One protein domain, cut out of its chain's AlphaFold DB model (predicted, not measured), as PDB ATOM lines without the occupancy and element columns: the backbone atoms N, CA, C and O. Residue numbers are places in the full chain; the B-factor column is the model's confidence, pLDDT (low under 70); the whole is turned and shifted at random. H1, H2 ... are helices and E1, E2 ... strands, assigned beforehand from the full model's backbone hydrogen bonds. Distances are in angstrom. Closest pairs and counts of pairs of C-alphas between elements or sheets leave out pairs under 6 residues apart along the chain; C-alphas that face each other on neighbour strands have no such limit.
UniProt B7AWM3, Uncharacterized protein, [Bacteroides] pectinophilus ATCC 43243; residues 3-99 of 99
ATOM      1  N   ASN A   3     -17.930  27.426  -6.748       54.09
ATOM      2  CA  ASN A   3     -17.411  26.167  -7.295       54.09
ATOM      3  C   ASN A   3     -18.423  25.340  -8.114       54.09
ATOM      4  O   ASN A   3     -18.009  24.508  -8.905       54.09
ATOM      5  N   GLY A   4     -19.735  25.579  -7.982       61.16
ATOM      6  CA  GLY A   4     -20.765  24.885  -8.771       61.16
ATOM      7  C   GLY A   4     -21.358  25.682  -9.941       61.16
ATOM      8  O   GLY A   4     -22.083  25.110 -10.751       61.16
ATOM      9  N   LYS A   5     -21.116  26.998 -10.039       65.12
ATOM     10  CA  LYS A   5     -21.667  27.832 -11.129       65.12
ATOM     11  C   LYS A   5     -20.832  27.712 -12.401       65.12
ATOM     12  O   LYS A   5     -21.398  27.581 -13.482       65.12
ATOM     13  N   GLU A   6     -19.511  27.696 -12.256       69.75
ATOM     14  CA  GLU A   6     -18.578  27.513 -13.372       69.75
ATOM     15  C   GLU A   6     -18.743  26.133 -14.012       69.75
ATOM     16  O   GLU A   6     -18.901  26.035 -15.225       69.75
ATOM     17  N   GLU A   7     -18.844  25.076 -13.203       79.25
ATOM     18  CA  GLU A   7     -19.064  23.714 -13.702       79.25
ATOM     19  C   GLU A   7     -20.397  23.586 -14.463       79.25
ATOM     20  O   GLU A   7     -20.463  22.958 -15.523       79.25
ATOM     21  N   LYS A   8     -21.463  24.232 -13.970       82.50
ATOM     22  CA  LYS A   8     -22.758  24.295 -14.669       82.50
ATOM     23  C   LYS A   8     -22.655  25.052 -15.992       82.50
ATOM     24  O   LYS A   8     -23.224  24.596 -16.980       82.50
ATOM     25  N   GLY A   9     -21.921  26.164 -16.025       84.44
ATOM     26  CA  GLY A   9     -21.676  26.934 -17.247       84.44
ATOM     27  C   GLY A   9     -20.887  26.143 -18.290       84.44
ATOM     28  O   GLY A   9     -21.266  26.124 -19.459       84.44
ATOM     29  N   ILE A  10     -19.845  25.422 -17.868       88.06
ATOM     30  CA  ILE A  10     -19.050  24.544 -18.740       88.06
ATOM     31  C   ILE A  10     -19.921  23.417 -19.304       88.06
ATOM     32  O   ILE A  10     -19.929  23.193 -20.516       88.06
ATOM     33  N   LYS A  11     -20.708  22.747 -18.452       90.88
ATOM     34  CA  LYS A  11     -21.638  21.691 -18.886       90.88
ATOM     35  C   LYS A  11     -22.691  22.219 -19.861       90.88
ATOM     36  O   LYS A  11     -22.989  21.544 -20.842       90.88
ATOM     37  N   LEU A  12     -23.239  23.412 -19.616       88.62
ATOM     38  CA  LEU A  12     -24.186  24.057 -20.528       88.62
ATOM     39  C   LEU A  12     -23.536  24.332 -21.885       88.62
ATOM     40  O   LEU A  12     -24.074  23.924 -22.909       88.62
ATOM     41  N   LYS A  13     -22.349  24.948 -21.887       90.44
ATOM     42  CA  LYS A  13     -21.605  25.254 -23.110       90.44
ATOM     43  C   LYS A  13     -21.322  23.996 -23.931       90.44
ATOM     44  O   LYS A  13     -21.504  24.019 -25.141       90.44
ATOM     45  N   TYR A  14     -20.936  22.895 -23.282       91.44
ATOM     46  CA  TYR A  14     -20.703  21.615 -23.957       91.44
ATOM     47  C   TYR A  14     -21.982  21.046 -24.591       91.44
ATOM     48  O   TYR A  14     -21.959  20.605 -25.737       91.44
ATOM     49  N   LYS A  15     -23.115  21.098 -23.879       92.00
ATOM     50  CA  LYS A  15     -24.408  20.642 -24.414       92.00
ATOM     51  C   LYS A  15     -24.857  21.468 -25.617       92.00
ATOM     52  O   LYS A  15     -25.222  20.887 -26.634       92.00
ATOM     53  N   LEU A  16     -24.796  22.797 -25.510       90.62
ATOM     54  CA  LEU A  16     -25.143  23.700 -26.611       90.62
ATOM     55  C   LEU A  16     -24.228  23.467 -27.811       90.62
ATOM     56  O   LEU A  16     -24.698  23.351 -28.936       90.62
ATOM     57  N   HIS A  17     -22.928  23.311 -27.566       90.12
ATOM     58  CA  HIS A  17     -21.955  23.017 -28.612       90.12
ATOM     59  C   HIS A  17     -22.275  21.719 -29.365       90.12
ATOM     60  O   HIS A  17     -22.326  21.730 -30.593       90.12
ATOM     61  N   SER A  18     -22.565  20.630 -28.648       91.25
ATOM     62  CA  SER A  18     -22.945  19.356 -29.270       91.25
ATOM     63  C   SER A  18     -24.242  19.465 -30.075       91.25
ATOM     64  O   SER A  18     -24.334  18.875 -31.147       91.25
ATOM     65  N   ALA A  19     -25.233  20.211 -29.577       90.38
ATOM     66  CA  ALA A  19     -26.497  20.413 -30.280       90.38
ATOM     67  C   ALA A  19     -26.292  21.198 -31.585       90.38
ATOM     68  O   ALA A  19     -26.760  20.766 -32.636       90.38
ATOM     69  N   LEU A  20     -25.525  22.293 -31.546       89.44
ATOM     70  CA  LEU A  20     -25.199  23.081 -32.739       89.44
ATOM     71  C   LEU A  20     -24.440  22.244 -33.780       89.44
ATOM     72  O   LEU A  20     -24.767  22.297 -34.962       89.44
ATOM     73  N   ALA A  21     -23.477  21.419 -33.357       87.88
ATOM     74  CA  ALA A  21     -22.722  20.547 -34.262       87.88
ATOM     75  C   ALA A  21     -23.613  19.521 -34.993       87.88
ATOM     76  O   ALA A  21     -23.348  19.188 -36.148       87.88
ATOM     77  N   GLN A  22     -24.683  19.059 -34.345       89.62
ATOM     78  CA  GLN A  22     -25.651  18.107 -34.901       89.62
ATOM     79  C   GLN A  22     -26.806  18.778 -35.662       89.62
ATOM     80  O   GLN A  22     -27.654  18.077 -36.198       89.62
ATOM     81  N   SER A  23     -26.856  20.113 -35.707       88.38
ATOM     82  CA  SER A  23     -27.947  20.858 -36.342       88.38
ATOM     83  C   SER A  23     -27.549  21.336 -37.731       88.38
ATOM     84  O   SER A  23     -26.555  22.050 -37.869       88.38
ATOM     85  N   ASP A  24     -28.338  20.994 -38.746       87.00
ATOM     86  CA  ASP A  24     -28.102  21.455 -40.118       87.00
ATOM     87  C   ASP A  24     -28.597  22.882 -40.359       87.00
ATOM     88  O   ASP A  24     -27.982  23.613 -41.132       87.00
ATOM     89  N   HIS A  25     -29.630  23.308 -39.629       89.19
ATOM     90  CA  HIS A  25     -30.183  24.659 -39.682       89.19
ATOM     91  C   HIS A  25     -30.162  25.329 -38.305       89.19
ATOM     92  O   HIS A  25     -30.347  24.675 -37.278       89.19
ATOM     93  N   LEU A  26     -29.999  26.653 -38.294       91.75
ATOM     94  CA  LEU A  26     -30.229  27.486 -37.115       91.75
ATOM     95  C   LEU A  26     -31.433  28.396 -37.359       91.75
ATOM     96  O   LEU A  26     -31.448  29.132 -38.340       91.75
ATOM     97  N   LEU A  27     -32.401  28.383 -36.443       92.94
ATOM     98  CA  LEU A  27     -33.542  29.296 -36.454       92.94
ATOM     99  C   LEU A  27     -33.508  30.188 -35.210       92.94
ATOM    100  O   LEU A  27     -33.716  29.720 -34.092       92.94
ATOM    101  N   PHE A  28     -33.243  31.476 -35.405       92.38
ATOM    102  CA  PHE A  28     -33.220  32.465 -34.338       92.38
ATOM    103  C   PHE A  28     -34.601  33.095 -34.134       92.38
ATOM    104  O   PHE A  28     -35.176  33.709 -35.035       92.38
ATOM    105  N   LEU A  29     -35.118  32.968 -32.914       90.81
ATOM    106  CA  LEU A  29     -36.375  33.582 -32.504       90.81
ATOM    107  C   LEU A  29     -36.078  34.916 -31.829       90.81
ATOM    108  O   LEU A  29     -35.496  34.965 -30.739       90.81
ATOM    109  N   ARG A  30     -36.483  36.005 -32.478       87.00
ATOM    110  CA  ARG A  30     -36.369  37.337 -31.894       87.00
ATOM    111  C   ARG A  30     -37.356  37.479 -30.736       87.00
ATOM    112  O   ARG A  30     -38.388  36.818 -30.658       87.00
ATOM    113  N   THR A  31     -37.016  38.340 -29.786       85.69
ATOM    114  CA  THR A  31     -37.911  38.635 -28.660       85.69
ATOM    115  C   THR A  31     -39.025  39.578 -29.103       85.69
ATOM    116  O   THR A  31     -38.737  40.470 -29.900       85.69
ATOM    117  N   PRO A  32     -40.238  39.511 -28.524       83.06
ATOM    118  CA  PRO A  32     -41.301  40.463 -28.846       83.06
ATOM    119  C   PRO A  32     -40.856  41.924 -28.732       83.06
ATOM    120  O   PRO A  32     -41.221  42.739 -29.562       83.06
ATOM    121  N   ASN A  33     -39.995  42.259 -27.764       82.81
ATOM    122  CA  ASN A  33     -39.467  43.618 -27.625       82.81
ATOM    123  C   ASN A  33     -38.614  44.042 -28.826       82.81
ATOM    124  O   ASN A  33     -38.756  45.165 -29.295       82.81
ATOM    125  N   SER A  34     -37.738  43.155 -29.315       79.88
ATOM    126  CA  SER A  34     -36.944  43.400 -30.525       79.88
ATOM    127  C   SER A  34     -37.779  43.380 -31.803       79.88
ATOM    128  O   SER A  34     -37.384  44.032 -32.754       79.88
ATOM    129  N   GLU A  35     -38.908  42.663 -31.830       82.12
ATOM    130  CA  GLU A  35     -39.805  42.642 -32.994       82.12
ATOM    131  C   GLU A  35     -40.775  43.824 -33.035       82.12
ATOM    132  O   GLU A  35     -41.157  44.267 -34.102       82.12
ATOM    133  N   LEU A  36     -41.210  44.320 -31.878       82.19
ATOM    134  CA  LEU A  36     -42.219  45.378 -31.760       82.19
ATOM    135  C   LEU A  36     -41.608  46.744 -31.423       82.19
ATOM    136  O   LEU A  36     -42.343  47.692 -31.152       82.19
ATOM    137  N   ARG A  37     -40.273  46.832 -31.341       76.69
ATOM    138  CA  ARG A  37     -39.513  48.021 -30.903       76.69
ATOM    139  C   ARG A  37     -40.081  48.664 -29.631       76.69
ATOM    140  O   ARG A  37     -40.110  49.884 -29.473       76.69
ATOM    141  N   ILE A  38     -40.512  47.820 -28.690       80.50
ATOM    142  CA  ILE A  38     -40.992  48.248 -27.372       80.50
ATOM    143  C   ILE A  38     -39.806  48.727 -26.536       80.50
ATOM    144  O   ILE A  38     -38.888  47.948 -26.278       80.50
ATOM    145  N   GLY A  39     -39.873  49.970 -26.047       69.62
ATOM    146  CA  GLY A  39     -38.852  50.601 -25.202       69.62
ATOM    147  C   GLY A  39     -38.193  49.643 -24.202       69.62
ATOM    148  O   GLY A  39     -38.869  49.067 -23.351       69.62
ATOM    149  N   GLY A  40     -36.870  49.478 -24.287       73.94
ATOM    150  CA  GLY A  40     -36.124  48.578 -23.410       73.94
ATOM    151  C   GLY A  40     -34.921  47.930 -24.091       73.94
ATOM    152  O   GLY A  40     -34.287  48.512 -24.966       73.94
ATOM    153  N   ASN A  41     -34.567  46.724 -23.643       70.31
ATOM    154  CA  ASN A  41     -33.421  45.985 -24.161       70.31
ATOM    155  C   ASN A  41     -33.801  45.194 -25.429       70.31
ATOM    156  O   ASN A  41     -34.506  44.189 -25.330       70.31
ATOM    157  N   TYR A  42     -33.294  45.640 -26.581       75.88
ATOM    158  CA  TYR A  42     -33.434  44.991 -27.895       75.88
ATOM    159  C   TYR A  42     -32.259  44.077 -28.259       75.88
ATOM    160  O   TYR A  42     -32.244  43.480 -29.335       75.88
ATOM    161  N   TYR A  43     -31.242  44.000 -27.399       79.62
ATOM    162  CA  TYR A  43     -30.033  43.246 -27.685       79.62
ATOM    163  C   TYR A  43     -30.300  41.745 -27.640       79.62
ATOM    164  O   TYR A  43     -31.049  41.232 -26.798       79.62
ATOM    165  N   ILE A  44     -29.604  41.021 -28.513       87.31
ATOM    166  CA  ILE A  44     -29.565  39.567 -28.461       87.31
ATOM    167  C   ILE A  44     -28.947  39.153 -27.121       87.31
ATOM    168  O   ILE A  44     -27.907  39.662 -26.697       87.31
ATOM    169  N   ARG A  45     -29.609  38.226 -26.422       87.81
ATOM    170  CA  ARG A  45     -29.148  37.731 -25.117       87.81
ATOM    171  C   ARG A  45     -27.744  37.119 -25.251       87.81
ATOM    172  O   ARG A  45     -27.485  36.456 -26.252       87.81
ATOM    173  N   PRO A  46     -26.862  37.235 -24.237       89.19
ATOM    174  CA  PRO A  46     -25.472  36.776 -24.347       89.19
ATOM    175  C   PRO A  46     -25.301  35.322 -24.809       89.19
ATOM    176  O   PRO A  46     -24.450  35.048 -25.649       89.19
ATOM    177  N   TRP A  47     -26.128  34.393 -24.314       90.25
ATOM    178  CA  TRP A  47     -26.079  32.994 -24.757       90.25
ATOM    179  C   TRP A  47     -26.520  32.819 -26.212       90.25
ATOM    180  O   TRP A  47     -25.836  32.120 -26.948       90.25
ATOM    181  N   CYS A  48     -27.556  33.529 -26.660       91.00
ATOM    182  CA  CYS A  48     -27.979  33.514 -28.063       91.00
ATOM    183  C   CYS A  48     -26.930  34.143 -28.986       91.00
ATOM    184  O   CYS A  48     -26.668  33.639 -30.072       91.00
ATOM    185  N   SER A  49     -26.268  35.213 -28.536       89.75
ATOM    186  CA  SER A  49     -25.146  35.807 -29.263       89.75
ATOM    187  C   SER A  49     -23.968  34.832 -29.367       89.75
ATOM    188  O   SER A  49     -23.298  34.797 -30.396       89.75
ATOM    189  N   TRP A  50     -23.711  34.044 -28.319       90.56
ATOM    190  CA  TRP A  50     -22.695  32.994 -28.343       90.56
ATOM    191  C   TRP A  50     -23.078  31.856 -29.300       90.56
ATOM    192  O   TRP A  50     -22.227  31.410 -30.066       90.56
ATOM    193  N   GLU A  51     -24.337  31.410 -29.291       90.31
ATOM    194  CA  GLU A  51     -24.854  30.375 -30.198       90.31
ATOM    195  C   GLU A  51     -24.739  30.807 -31.660       90.31
ATOM    196  O   GLU A  51     -24.139  30.080 -32.451       90.31
ATOM    197  N   LEU A  52     -25.211  32.018 -31.987       90.19
ATOM    198  CA  LEU A  52     -25.065  32.622 -33.311       90.19
ATOM    199  C   LEU A  52     -23.599  32.621 -33.737       90.19
ATOM    200  O   LEU A  52     -23.258  32.018 -34.751       90.19
ATOM    201  N   GLY A  53     -22.711  33.209 -32.927       89.19
ATOM    202  CA  GLY A  53     -21.283  33.286 -33.246       89.19
ATOM    203  C   GLY A  53     -20.629  31.917 -33.472       89.19
ATOM    204  O   GLY A  53     -19.854  31.758 -34.410       89.19
ATOM    205  N   ASN A  54     -20.967  30.905 -32.665       88.31
ATOM    206  CA  ASN A  54     -20.429  29.551 -32.850       88.31
ATOM    207  C   ASN A  54     -20.961  28.884 -34.116       88.31
ATOM    208  O   ASN A  54     -20.218  28.150 -34.768       88.31
ATOM    209  N   PHE A  55     -22.224  29.130 -34.458       86.06
ATOM    210  CA  PHE A  55     -22.812  28.617 -35.685       86.06
ATOM    211  C   PHE A  55     -22.197  29.292 -36.923       86.06
ATOM    212  O   PHE A  55     -21.885  28.608 -37.892       86.06
ATOM    213  N   TYR A  56     -21.926  30.603 -36.880       81.62
ATOM    214  CA  TYR A  56     -21.221  31.320 -37.952       81.62
ATOM    215  C   TYR A  56     -19.796  30.813 -38.185       81.62
ATOM    216  O   TYR A  56     -19.444  30.494 -39.316       81.62
ATOM    217  N   ASP A  57     -18.990  30.738 -37.126       77.88
ATOM    218  CA  ASP A  57     -17.555  30.440 -37.219       77.88
ATOM    219  C   ASP A  57     -17.286  29.002 -37.687       77.88
ATOM    220  O   ASP A  57     -16.418  28.738 -38.515       77.88
ATOM    221  N   ARG A  58     -18.064  28.041 -37.178       67.44
ATOM    222  CA  ARG A  58     -17.764  26.610 -37.350       67.44
ATOM    223  C   ARG A  58     -18.567  25.935 -38.443       67.44
ATOM    224  O   ARG A  58     -18.148  24.906 -38.961       67.44
ATOM    225  N   LEU A  59     -19.739  26.480 -38.739       65.56
ATOM    226  CA  LEU A  59     -20.726  25.883 -39.625       65.56
ATOM    227  C   LEU A  59     -21.118  26.891 -40.704       65.56
ATOM    228  O   LEU A  59     -22.258  26.902 -41.140       65.56
ATOM    229  N   GLY A  60     -20.191  27.762 -41.118       63.34
ATOM    230  CA  GLY A  60     -20.461  28.938 -41.952       63.34
ATOM    231  C   GLY A  60     -21.313  28.683 -43.202       63.34
ATOM    232  O   GLY A  60     -22.081  29.569 -43.572       63.34
ATOM    233  N   SER A  61     -21.254  27.479 -43.782       64.44
ATOM    234  CA  SER A  61     -22.055  27.042 -44.936       64.44
ATOM    235  C   SER A  61     -23.464  26.540 -44.607       64.44
ATOM    236  O   SER A  61     -24.252  26.332 -45.522       64.44
ATOM    237  N   ARG A  62     -23.775  26.278 -43.335       80.38
ATOM    238  CA  ARG A  62     -25.100  25.847 -42.891       80.38
ATOM    239  C   ARG A  62     -26.075  27.012 -42.906       80.38
ATOM    240  O   ARG A  62     -25.711  28.171 -42.659       80.38
ATOM    241  N   GLU A  63     -27.320  26.664 -43.190       88.75
ATOM    242  CA  GLU A  63     -28.392  27.615 -43.422       88.75
ATOM    243  C   GLU A  63     -28.875  28.212 -42.096       88.75
ATOM    244  O   GLU A  63     -29.009  27.530 -41.075       88.75
ATOM    245  N   LYS A  64     -29.095  29.527 -42.106       91.62
ATOM    246  CA  LYS A  64     -29.397  30.317 -40.912       91.62
ATOM    247  C   LYS A  64     -30.607  31.172 -41.203       91.62
ATOM    248  O   LYS A  64     -30.628  31.885 -42.208       91.62
ATOM    249  N   TYR A  65     -31.556  31.130 -40.285       92.81
ATOM    250  CA  TYR A  65     -32.835  31.793 -40.403       92.81
ATOM    251  C   TYR A  65     -33.139  32.602 -39.152       92.81
ATOM    252  O   TYR A  65     -32.748  32.222 -38.047       92.81
ATOM    253  N   TYR A  66     -33.882  33.688 -39.304       92.38
ATOM    254  CA  TYR A  66     -34.589  34.325 -38.203       92.38
ATOM    255  C   TYR A  66     -36.050  34.536 -38.580       92.38
ATOM    256  O   TYR A  66     -36.396  34.582 -39.761       92.38
ATOM    257  N   ILE A  67     -36.908  34.634 -37.569       89.88
ATOM    258  CA  ILE A  67     -38.310  34.997 -37.771       89.88
ATOM    259  C   ILE A  67     -38.477  36.491 -37.510       89.88
ATOM    260  O   ILE A  67     -37.930  37.018 -36.536       89.88
ATOM    261  N   ASP A  68     -39.251  37.137 -38.379       87.50
ATOM    262  CA  ASP A  68     -39.805  38.467 -38.167       87.50
ATOM    263  C   ASP A  68     -41.330  38.413 -38.283       87.50
ATOM    264  O   ASP A  68     -41.873  38.325 -39.386       87.50
ATOM    265  N   LEU A  69     -42.026  38.373 -37.145       84.50
ATOM    266  CA  LEU A  69     -43.488  38.232 -37.139       84.50
ATOM    267  C   LEU A  69     -44.232  39.560 -37.266       84.50
ATOM    268  O   LEU A  69     -45.379  39.566 -37.713       84.50
ATOM    269  N   TYR A  70     -43.624  40.660 -36.822       79.12
ATOM    270  CA  TYR A  70     -44.344  41.915 -36.591       79.12
ATOM    271  C   TYR A  70     -43.754  43.118 -37.320       79.12
ATOM    272  O   TYR A  70     -44.486  44.084 -37.532       79.12
ATOM    273  N   GLU A  71     -42.478  43.093 -37.705       68.00
ATOM    274  CA  GLU A  71     -41.824  44.226 -38.352       68.00
ATOM    275  C   GLU A  71     -41.404  43.870 -39.785       68.00
ATOM    276  O   GLU A  71     -40.942  42.779 -40.094       68.00
ATOM    277  N   HIS A  72     -41.622  44.797 -40.713       62.78
ATOM    278  CA  HIS A  72     -41.213  44.650 -42.117       62.78
ATOM    279  C   HIS A  72     -40.185  45.714 -42.519       62.78
ATOM    280  O   HIS A  72     -39.840  45.843 -43.692       62.78
ATOM    281  N   GLU A  73     -39.719  46.504 -41.549       65.81
ATOM    282  CA  GLU A  73     -38.640  47.464 -41.736       65.81
ATOM    283  C   GLU A  73     -37.277  46.787 -41.574       65.81
ATOM    284  O   GLU A  73     -37.144  45.709 -40.995       65.81
ATOM    285  N   LYS A  74     -36.241  47.432 -42.112       65.44
ATOM    286  CA  LYS A  74     -34.880  46.908 -42.080       65.44
ATOM    287  C   LYS A  74     -34.401  46.757 -40.632       65.44
ATOM    288  O   LYS A  74     -34.413  47.716 -39.863       65.44
ATOM    289  N   ASN A  75     -33.944  45.557 -40.274       70.94
ATOM    290  CA  ASN A  75     -33.327  45.309 -38.979       70.94
ATOM    291  C   ASN A  75     -31.862  45.779 -39.005       70.94
ATOM    292  O   ASN A  75     -31.030  45.186 -39.687       70.94
ATOM    293  N   ASP A  76     -31.538  46.826 -38.243       74.56
ATOM    294  CA  ASP A  76     -30.176  47.380 -38.161       74.56
ATOM    295  C   ASP A  76     -29.238  46.575 -37.233       74.56
ATOM    296  O   ASP A  76     -28.102  46.977 -36.961       74.56
ATOM    297  N   ASN A  77     -29.687  45.433 -36.704       79.75
ATOM    298  CA  ASN A  77     -28.853  44.585 -35.867       79.75
ATOM    299  C   ASN A  77     -27.835  43.810 -36.712       79.75
ATOM    300  O   ASN A  77     -28.130  42.748 -37.255       79.75
ATOM    301  N   MET A  78     -26.594  44.296 -36.718       83.19
ATOM    302  CA  MET A  78     -25.468  43.667 -37.418       83.19
ATOM    303  C   MET A  78     -25.210  42.204 -37.021       83.19
ATOM    304  O   MET A  78     -24.569  41.478 -37.769       83.19
ATOM    305  N   GLN A  79     -25.682  41.740 -35.859       83.38
ATOM    306  CA  GLN A  79     -25.548  40.329 -35.471       83.38
ATOM    307  C   GLN A  79     -26.468  39.391 -36.265       83.38
ATOM    308  O   GLN A  79     -26.270  38.179 -36.218       83.38
ATOM    309  N   LEU A  80     -27.484  39.941 -36.936       86.00
ATOM    310  CA  LEU A  80     -28.389  39.216 -37.828       86.00
ATOM    311  C   LEU A  80     -27.997  39.375 -39.302       86.00
ATOM    312  O   LEU A  80     -28.677  38.840 -40.176       86.00
ATOM    313  N   ASP A  81     -26.901  40.083 -39.583       83.88
ATOM    314  CA  ASP A  81     -26.418  40.277 -40.943       83.88
ATOM    315  C   ASP A  81     -26.056  38.930 -41.593       83.88
ATOM    316  O   ASP A  81     -25.435  38.046 -40.986       83.88
ATOM    317  N   GLY A  82     -26.505  38.743 -42.832       83.75
ATOM    318  CA  GLY A  82     -26.351  37.485 -43.563       83.75
ATOM    319  C   GLY A  82     -27.192  36.304 -43.047       83.75
ATOM    320  O   GLY A  82     -26.987  35.182 -43.517       83.75
ATOM    321  N   ILE A  83     -28.130  36.509 -42.110       89.81
ATOM    322  CA  ILE A  83     -29.156  35.512 -41.752       89.81
ATOM    323  C   ILE A  83     -30.376  35.718 -42.646       89.81
ATOM    324  O   ILE A  83     -30.844  36.840 -42.827       89.81
ATOM    325  N   LYS A  84     -30.924  34.631 -43.190       91.31
ATOM    326  CA  LYS A  84     -32.126  34.697 -44.022       91.31
ATOM    327  C   LYS A  84     -33.352  34.980 -43.154       91.31
ATOM    328  O   LYS A  84     -33.521  34.389 -42.090       91.31
ATOM    329  N   LEU A  85     -34.247  35.836 -43.622       91.44
ATOM    330  CA  LEU A  85     -35.594  35.909 -43.071       91.44
ATOM    331  C   LEU A  85     -36.347  34.641 -43.479       91.44
ATOM    332  O   LEU A  85     -36.425  34.340 -44.672       91.44
ATOM    333  N   LEU A  86     -36.883  33.899 -42.510       93.69
ATOM    334  CA  LEU A  86     -37.683  32.705 -42.773       93.69
ATOM    335  C   LEU A  86     -38.981  33.093 -43.495       93.69
ATOM    336  O   LEU A  86     -39.776  33.866 -42.968       93.69
ATOM    337  N   THR A  87     -39.217  32.520 -44.673       92.75
ATOM    338  CA  THR A  87     -40.431  32.750 -45.472       92.75
ATOM    339  C   THR A  87     -41.368  31.547 -45.488       92.75
ATOM    340  O   THR A  87     -42.549  31.700 -45.798       92.75
ATOM    341  N   GLY A  88     -40.882  30.355 -45.135       92.75
ATOM    342  CA  GLY A  88     -41.714  29.162 -45.079       92.75
ATOM    343  C   GLY A  88     -40.957  27.889 -44.723       92.75
ATOM    344  O   GLY A  88     -39.749  27.891 -44.492       92.75
ATOM    345  N   VAL A  89     -41.712  26.793 -44.683       92.88
ATOM    346  CA  VAL A  89     -41.197  25.431 -44.532       92.88
ATOM    347  C   VAL A  89     -41.733  24.609 -45.694       92.88
ATOM    348  O   VAL A  89     -42.949  24.551 -45.898       92.88
ATOM    349  N   ARG A  90     -40.843  23.985 -46.464       93.31
ATOM    350  CA  ARG A  90     -41.205  23.176 -47.632       93.31
ATOM    351  C   ARG A  90     -40.332  21.933 -47.674       93.31
ATOM    352  O   ARG A  90     -39.130  22.028 -47.490       93.31
ATOM    353  N   ASN A  91     -40.940  20.774 -47.926       90.88
ATOM    354  CA  ASN A  91     -40.237  19.486 -47.979       90.88
ATOM    355  C   ASN A  91     -39.334  19.236 -46.754       90.88
ATOM    356  O   ASN A  91     -38.211  18.776 -46.908       90.88
ATOM    357  N   GLU A  92     -39.822  19.570 -45.554       86.38
ATOM    358  CA  GLU A  92     -39.084  19.439 -44.279       86.38
ATOM    359  C   GLU A  92     -37.851  20.357 -44.139       86.38
ATOM    360  O   GLU A  92     -37.160  20.315 -43.121       86.38
ATOM    361  N   GLU A  93     -37.625  21.260 -45.094       88.75
ATOM    362  CA  GLU A  93     -36.559  22.256 -45.065       88.75
ATOM    363  C   GLU A  93     -37.101  23.666 -44.803       88.75
ATOM    364  O   GLU A  93     -38.257  23.995 -45.091       88.75
ATOM    365  N   LEU A  94     -36.244  24.506 -44.222       92.62
ATOM    366  CA  LEU A  94     -36.528  25.920 -44.008       92.62
ATOM    367  C   LEU A  94     -36.180  26.695 -45.279       92.62
ATOM    368  O   LEU A  94     -35.130  26.461 -45.870       92.62
ATOM    369  N   GLU A  95     -37.033  27.641 -45.661       93.38
ATOM    370  CA  GLU A  95     -36.790  28.543 -46.785       93.38
ATOM    371  C   GLU A  95     -36.777  29.992 -46.317       93.38
ATOM    372  O   GLU A  95     -37.491  30.376 -45.388       93.38
ATOM    373  N   GLY A  96     -35.969  30.820 -46.974       92.00
ATOM    374  CA  GLY A  96     -35.838  32.212 -46.588       92.00
ATOM    375  C   GLY A  96     -35.073  33.060 -47.586       92.00
ATOM    376  O   GLY A  96     -34.433  32.557 -48.511       92.00
ATOM    377  N   VAL A  97     -35.144  34.369 -47.375       90.38
ATOM    378  CA  VAL A  97     -34.551  35.391 -48.244       90.38
ATOM    379  C   VAL A  97     -33.521  36.209 -47.477       90.38
ATOM    380  O   VAL A  97     -33.690  36.465 -46.288       90.38
ATOM    381  N   LEU A  98     -32.440  36.608 -48.145       86.81
ATOM    382  CA  LEU A  98     -31.497  37.572 -47.579       86.81
ATOM    383  C   LEU A  98     -32.124  38.969 -47.699       86.81
ATOM    384  O   LEU A  98     -32.614  39.308 -48.778       86.81
ATOM    385  N   VAL A  99     -32.149  39.728 -46.601       73.50
ATOM    386  CA  VAL A  99     -32.806  41.047 -46.494       73.50
ATOM    387  C   VAL A  99     -31.766  42.145 -46.330       73.50
ATOM    388  O   VAL A  99     -30.771  41.887 -45.620       73.50
TER     389      VAL A  99
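AT A GLANCE: This is residues 3 to 99 of the 99 residues of an uncharacterized protein of [Bacteroides] pectinophilus ATCC 43243 (UniProt B7AWM3). Picture a small, strongly twisted and curled sheet of four strands, with the helix H3 packed over its E1 and E2 part and the E3 and E4 hairpin at the other edge. The longest helix, H1, meets H3 with its last residues and reaches away as an arm, of which residues 3 to 12 stick out free, 5 to 12 of them in H1; the short H2 sits off the sheet, past the end of E1. The printed part has 97 residues, with three named helices and four named strands in the order H1 E1 H2 H3 E2 E3 E4, of mixed class; the sheet, E1 E2 E3 E4, is mixed too. It is only just compact, close to loose, with a radius of gyration of the C-alphas of 14.8 A, and its flat outline spans 46 by 38 by 20 A.

HOW THE PARTS SIT: Start at the sheet, with E1, residues 25 to 29, and E2, residues 63 to 67: they are parallel, with N 28 and O 65 2.8 A apart. E3, residues 84 to 90, is parallel to E2, with N 86 and O 66 at 2.9 A. E3 and E4, residues 93 to 97, form an antiparallel hairpin, where N 87 and O 95 are 2.8 A apart. The pairing of E3 is staggered: residues 84 to 85 pair with E2, residues 85 to 90 with E4. H3, residues 46 to 58, is on the sheet at a height of 10.8 A, over E1 and E2; on the local plane it runs along the strands, at 22 degrees to E1. The closest C-alphas of H3 and E1, Phe 55 and Leu 26, are 7.6 A apart. H1, residues 5 to 21, touches H3 with residues 16 to 20 alone, the C-alphas of Leu 20 and Phe 55 being closest at 6.7 A; they run the same way at a steep tilt of 42 degrees. H2, residues 32 to 36, is not on the sheet and is apart from H1 and H3. In H1, H2 and H3 every O i to N i+4 pair is within hydrogen-bond range.

IN THESE COORDINATES: Find C-alpha 5 at (-21.667, 27.832, -11.129); from there H1 runs 24.3 A to C-alpha 21. E1 begins at C-alpha 25, (-30.183, 24.659, -39.682). H3 is 18.2 A long and E3 15.1 A; E4 ends at C-alpha 97, (-34.551, 35.391, -48.244).

THE WHOLE: The C-alphas farthest apart, Asn 3 and Asn 91, are 47.1 A apart, and the printed part has no cut. The link from E2 to E3, residues 68 to 83, is long. The mean pLDDT of the printed part is 83.8; look for values under 70 at residues 3 to 6, 39, 58 to 61 and 71 to 74.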